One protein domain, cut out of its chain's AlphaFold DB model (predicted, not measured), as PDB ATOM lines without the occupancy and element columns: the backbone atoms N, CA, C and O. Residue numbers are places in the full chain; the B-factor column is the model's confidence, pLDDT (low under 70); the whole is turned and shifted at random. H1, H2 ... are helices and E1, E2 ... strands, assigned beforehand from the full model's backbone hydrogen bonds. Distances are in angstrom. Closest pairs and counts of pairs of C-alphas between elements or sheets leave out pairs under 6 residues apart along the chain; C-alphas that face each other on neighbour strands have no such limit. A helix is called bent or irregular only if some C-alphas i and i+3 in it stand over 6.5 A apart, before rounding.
ATOM      1  N   ALA A   3      45.808  59.869  75.196       91.94
ATOM      2  CA  ALA A   3      46.679  59.197  76.148       91.94
ATOM      3  C   ALA A   3      46.628  59.932  77.490       91.94
ATOM      4  O   ALA A   3      46.675  61.159  77.531       91.94
ATOM      5  N   ILE A   4      46.543  59.175  78.584       92.50
ATOM      6  CA  ILE A   4      46.539  59.709  79.949       92.50
ATOM      7  C   ILE A   4      47.712  59.090  80.700       92.50
ATOM      8  O   ILE A   4      47.865  57.866  80.709       92.50
ATOM      9  N   ILE A   5      48.523  59.923  81.347       93.56
ATOM     10  CA  ILE A   5      49.658  59.481  82.156       93.56
ATOM     11  C   ILE A   5      49.706  60.219  83.494       93.56
ATOM     12  O   ILE A   5      49.318  61.380  83.605       93.56
ATOM     13  N   TRP A   6      50.182  59.531  84.528       93.31
ATOM     14  CA  TRP A   6      50.418  60.130  85.838       93.31
ATOM     15  C   TRP A   6      51.844  60.660  85.925       93.31
ATOM     16  O   TRP A   6      52.788  59.956  85.576       93.31
ATOM     17  N   SER A   7      51.988  61.881  86.428       91.25
ATOM     18  CA  SER A   7      53.269  62.551  86.637       91.25
ATOM     19  C   SER A   7      53.254  63.337  87.955       91.25
ATOM     20  O   SER A   7      52.313  63.236  88.750       91.25
ATOM     21  N   SER A   8      54.302  64.118  88.200       90.88
ATOM     22  CA  SER A   8      54.400  65.057  89.313       90.88
ATOM     23  C   SER A   8      54.845  66.431  88.827       90.88
ATOM     24  O   SER A   8      55.766  66.522  88.019       90.88
ATOM     25  N   ALA A   9      54.234  67.487  89.359       88.12
ATOM     26  CA  ALA A   9      54.666  68.867  89.169       88.12
ATOM     27  C   ALA A   9      55.181  69.440  90.496       88.12
ATOM     28  O   ALA A   9      54.697  69.065  91.566       88.12
ATOM     29  N   ILE A  10      56.158  70.340  90.424       88.31
ATOM     30  CA  ILE A  10      56.698  71.023  91.601       88.31
ATOM     31  C   ILE A  10      55.906  72.308  91.835       88.31
ATOM     32  O   ILE A  10      55.794  73.140  90.937       88.31
ATOM     33  N   VAL A  11      55.372  72.472  93.044       86.25
ATOM     34  CA  VAL A  11      54.714  73.703  93.496       86.25
ATOM     35  C   VAL A  11      55.448  74.186  94.744       86.25
ATOM     36  O   VAL A  11      55.272  73.651  95.836       86.25
ATOM     37  N   GLY A  12      56.331  75.175  94.579       88.19
ATOM     38  CA  GLY A  12      57.256  75.571  95.641       88.19
ATOM     39  C   GLY A  12      58.262  74.455  95.941       88.19
ATOM     40  O   GLY A  12      59.118  74.169  95.108       88.19
ATOM     41  N   ILE A  13      58.160  73.837  97.121       90.94
ATOM     42  CA  ILE A  13      58.993  72.687  97.535       90.94
ATOM     43  C   ILE A  13      58.248  71.347  97.467       90.94
ATOM     44  O   ILE A  13      58.855  70.298  97.675       90.94
ATOM     45  N   ASP A  14      56.944  71.379  97.194       93.00
ATOM     46  CA  ASP A  14      56.096  70.197  97.234       93.00
ATOM     47  C   ASP A  14      56.000  69.543  95.854       93.00
ATOM     48  O   ASP A  14      55.803  70.210  94.833       93.00
ATOM     49  N   ALA A  15      56.099  68.213  95.829       91.94
ATOM     50  CA  ALA A  15      55.822  67.408  94.647       91.94
ATOM     51  C   ALA A  15      54.344  66.999  94.638       91.94
ATOM     52  O   ALA A  15      53.896  66.188  95.450       91.94
ATOM     53  N   VAL A  16      53.585  67.551  93.696       91.62
ATOM     54  CA  VAL A  16      52.146  67.320  93.565       91.62
ATOM     55  C   VAL A  16      51.894  66.325  92.443       91.62
ATOM     56  O   VAL A  16      52.372  66.507  91.325       91.62
ATOM     57  N   LYS A  17      51.121  65.270  92.716       93.38
ATOM     58  CA  LYS A  17      50.701  64.306  91.691       93.38
ATOM     59  C   LYS A  17      49.764  64.983  90.686       93.38
ATOM     60  O   LYS A  17      48.751  65.555  91.082       93.38
ATOM     61  N   VAL A  18      50.067  64.862  89.396       90.81
ATOM     62  CA  VAL A  18      49.280  65.448  88.301       90.81
ATOM     63  C   VAL A  18      48.921  64.394  87.255       90.81
ATOM     64  O   VAL A  18      49.686  63.465  87.000       90.81
ATOM     65  N   GLY A  19      47.733  64.524  86.668       91.56
ATOM     66  CA  GLY A  19      47.330  63.764  85.486       91.56
ATOM     67  C   GLY A  19      47.608  64.590  84.235       91.56
ATOM     68  O   GLY A  19      47.196  65.746  84.169       91.56
ATOM     69  N   VAL A  20      48.316  64.011  83.269       90.75
ATOM     70  CA  VAL A  20      48.594  64.632  81.973       90.75
ATOM     71  C   VAL A  20      47.770  63.916  80.916       90.75
ATOM     72  O   VAL A  20      47.840  62.692  80.796       90.75
ATOM     73  N   GLU A  21      47.002  64.687  80.158       91.31
ATOM     74  CA  GLU A  21      46.212  64.215  79.028       91.31
ATOM     75  C   GLU A  21      46.819  64.753  77.732       91.31
ATOM     76  O   GLU A  21      47.143  65.936  77.625       91.31
ATOM     77  N   VAL A  22      46.994  63.870  76.756       90.38
ATOM     78  CA  VAL A  22      47.513  64.202  75.432       90.38
ATOM     79  C   VAL A  22      46.499  63.730  74.409       90.38
ATOM     80  O   VAL A  22      46.210  62.537  74.348       90.38
ATOM     81  N   ASP A  23      46.004  64.645  73.581       90.25
ATOM     82  CA  ASP A  23      45.254  64.285  72.383       90.25
ATOM     83  C   ASP A  23      46.052  64.606  71.119       90.25
ATOM     84  O   ASP A  23      46.621  65.686  70.959       90.25
ATOM     85  N   VAL A  24      46.090  63.631  70.214       89.38
ATOM     86  CA  VAL A  24      46.704  63.755  68.891       89.38
ATOM     87  C   VAL A  24      45.618  63.745  67.820       89.38
ATOM     88  O   VAL A  24      45.009  62.702  67.561       89.38
ATOM     89  N   SER A  25      45.416  64.882  67.161       87.06
ATOM     90  CA  SER A  25      44.534  65.031  66.001       87.06
ATOM     91  C   SER A  25      45.336  65.216  64.705       87.06
ATOM     92  O   SER A  25      46.482  65.660  64.728       87.06
ATOM     93  N   GLY A  26      44.737  64.901  63.552       86.25
ATOM     94  CA  GLY A  26      45.356  65.166  62.246       86.25
ATOM     95  C   GLY A  26      45.453  66.667  61.943       86.25
ATOM     96  O   GLY A  26      44.584  67.437  62.350       86.25
ATOM     97  N   GLY A  27      46.498  67.093  61.226       83.81
ATOM     98  CA  GLY A  27      46.718  68.498  60.874       83.81
ATOM     99  C   GLY A  27      48.196  68.851  60.707       83.81
ATOM    100  O   GLY A  27      49.045  67.973  60.560       83.81
ATOM    101  N   LEU A  28      48.504  70.150  60.717       81.75
ATOM    102  CA  LEU A  28      49.884  70.639  60.700       81.75
ATOM    103  C   LEU A  28      50.584  70.334  62.039       81.75
ATOM    104  O   LEU A  28      49.935  70.432  63.081       81.75
ATOM    105  N   PRO A  29      51.897  70.027  62.042       83.56
ATOM    106  CA  PRO A  29      52.642  69.778  63.271       83.56
ATOM    107  C   PRO A  29      52.598  70.994  64.200       83.56
ATOM    108  O   PRO A  29      53.167  72.047  63.906       83.56
ATOM    109  N   LYS A  30      51.907  70.851  65.330       84.19
ATOM    110  CA  LYS A  30      51.853  71.856  66.389       84.19
ATOM    111  C   LYS A  30      51.610  71.163  67.722       84.19
ATOM    112  O   LYS A  30      50.700  70.350  67.834       84.19
ATOM    113  N   THR A  31      52.377  71.547  68.735       85.56
ATOM    114  CA  THR A  31      52.133  71.150  70.125       85.56
ATOM    115  C   THR A  31      51.569  72.346  70.872       85.56
ATOM    116  O   THR A  31      52.140  73.438  70.823       85.56
ATOM    117  N   ILE A  32      50.438  72.157  71.549       84.56
ATOM    118  CA  ILE A  32      49.801  73.181  72.377       84.56
ATOM    119  C   ILE A  32      49.697  72.612  73.786       84.56
ATOM    120  O   ILE A  32      49.054  71.588  73.989       84.56
ATOM    121  N   VAL A  33      50.338  73.273  74.746       85.75
ATOM    122  CA  VAL A  33      50.206  72.944  76.168       85.75
ATOM    123  C   VAL A  33      49.089  73.812  76.738       85.75
ATOM    124  O   VAL A  33      49.096  75.028  76.554       85.75
ATOM    125  N   VAL A  34      48.118  73.187  77.402       79.00
ATOM    126  CA  VAL A  34      46.969  73.851  78.030       79.00
ATOM    127  C   VAL A  34      46.836  73.391  79.481       79.00
ATOM    128  O   VAL A  34      47.244  72.284  79.821       79.00
ATOM    129  N   GLY A  35      46.264  74.234  80.343       79.94
ATOM    130  CA  GLY A  35      46.081  73.931  81.765       79.94
ATOM    131  C   GLY A  35      47.012  74.749  82.652       79.94
ATOM    132  O   GLY A  35      46.728  75.916  82.915       79.94
ATOM    133  N   LEU A  36      48.100  74.146  83.140       73.75
ATOM    134  CA  LEU A  36      49.044  74.838  84.021       73.75
ATOM    135  C   LEU A  36      49.783  75.955  83.250       73.75
ATOM    136  O   LEU A  36      50.402  75.671  82.225       73.75
ATOM    137  N   PRO A  37      49.750  77.214  83.727       67.00
ATOM    138  CA  PRO A  37      50.289  78.365  82.999       67.00
ATOM    139  C   PRO A  37      51.819  78.498  83.082       67.00
ATOM    140  O   PRO A  37      52.365  79.490  82.608       67.00
ATOM    141  N   ASP A  38      52.508  77.546  83.711       79.25
ATOM    142  CA  ASP A  38      53.935  77.659  83.994       79.25
ATOM    143  C   ASP A  38      54.785  77.514  82.719       79.25
ATOM    144  O   ASP A  38      54.627  76.571  81.936       79.25
ATOM    145  N   ALA A  39      55.716  78.450  82.527       75.88
ATOM    146  CA  ALA A  39      56.668  78.440  81.424       75.88
ATOM    147  C   ALA A  39      57.577  77.203  81.470       75.88
ATOM    148  O   ALA A  39      57.867  76.633  80.418       75.88
ATOM    149  N   ALA A  40      57.937  76.722  82.667       77.19
ATOM    150  CA  ALA A  40      58.740  75.508  82.817       77.19
ATOM    151  C   ALA A  40      58.048  74.281  82.193       77.19
ATOM    152  O   ALA A  40      58.690  73.436  81.571       77.19
ATOM    153  N   ILE A  41      56.715  74.214  82.280       80.38
ATOM    154  CA  ILE A  41      55.917  73.143  81.666       80.38
ATOM    155  C   ILE A  41      55.888  73.308  80.144       80.38
ATOM    156  O   ILE A  41      55.941  72.321  79.413       80.38
ATOM    157  N   GLN A  42      55.848  74.547  79.645       80.25
ATOM    158  CA  GLN A  42      55.927  74.803  78.207       80.25
ATOM    159  C   GLN A  42      57.303  74.495  77.615       80.25
ATOM    160  O   GLN A  42      57.370  74.230  76.418       80.25
ATOM    161  N   GLU A  43      58.383  74.554  78.389       80.06
ATOM    162  CA  GLU A  43      59.744  74.257  77.921       80.06
ATOM    163  C   GLU A  43      60.103  72.772  78.022       80.06
ATOM    164  O   GLU A  43      60.939  72.297  77.261       80.06
ATOM    165  N   SER A  44      59.420  72.013  78.881       75.00
ATOM    166  CA  SER A  44      59.653  70.581  79.119       75.00
ATOM    167  C   SER A  44      59.106  69.642  78.015       75.00
ATOM    168  O   SER A  44      58.824  68.476  78.305       75.00
ATOM    169  N   LYS A  45      58.898  70.144  76.788       67.50
ATOM    170  CA  LYS A  45      58.318  69.386  75.656       67.50
ATOM    171  C   LYS A  45      59.260  68.316  75.110       67.50
ATOM    172  O   LYS A  45      60.478  68.589  75.044       67.50
TER     173      LYS A  45
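Overview. This is residues 3 to 45 of the 45 residues of an uncharacterized protein of Xenococcus sp. PCC 7305 (UniProt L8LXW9). A long, bent hairpin of two strands, E1 and E2, makes one side of this model; beyond the end of E2 the chain swings out in a wide loop, of which residues 25 to 30 stick out, and then folds back along the hairpin to a short helix, H1, near the last residue. H1 stays apart from E1, and the whole is an open, loose shape, with a gap between the hairpin's strand E1 and the helix. The printed part has 43 residues, with two named strands and then one named helix along the chain, in the order E1, E2, H1; the sheet has the order E1 - E2 and is antiparallel. The class is mixed, helices and strands, and the whole is loose, with a radius of gyration of the C-alphas of 12.1 A. The outline is elongated, with spans of 39 by 21 by 14 A.

Along the chain. Strand E2, residues 14 to 23, is the longest strand by residues and measures 27.8 A from first to last C-alpha. Strand E1, residues 3 to 11, measures 24.0 A and begins with C-alpha 3 at (46.679, 59.197, 76.148). E1 bends by 53 degrees at residue 6. Helix H1, residues 39 to 43, is short, 6.3 A from first to last C-alpha, and ends with C-alpha 43 at (59.744, 74.257, 77.921). Between E2 and H1, residues 24 to 38 hold no named element; in this stretch C-alpha 28 lies at (49.884, 70.639, 60.700).

Arrangement. E1 and E2 are antiparallel neighbours and form a hairpin, with 150 degrees between their N-to-C directions. C-alphas that face each other include those of Ala 3 and Val 22, 5.1 A apart, and those of Ser 8 and Lys 17, 4.5 A apart. Across the pair, N 5 and O 20 are within hydrogen-bond range at 2.9 A, and so are N 18 and O 7 at 2.8 A. The link from E1 to E2 is tight, with 2 residues. H1 and E1 are apart, with no C-alpha of the one within 8 A of the other. In H1 every O i to N i+4 pair is within hydrogen-bond range, and the helix is not bent.

Size, cuts and confidence. The two C-alphas farthest apart are those of Ile 13 and Gly 27, at 38.9 A. Those of Ala 3 and Lys 45, the first and last printed, are 15.5 A apart, and Lys 45 is the chain's last residue. The link from E2 to H1 is long, with 15 residues; of these, residues 25 to 30 stand free. The printed part has no cut. The mean pLDDT of the printed part is 85.5, and residues 37 and 45 are under 70.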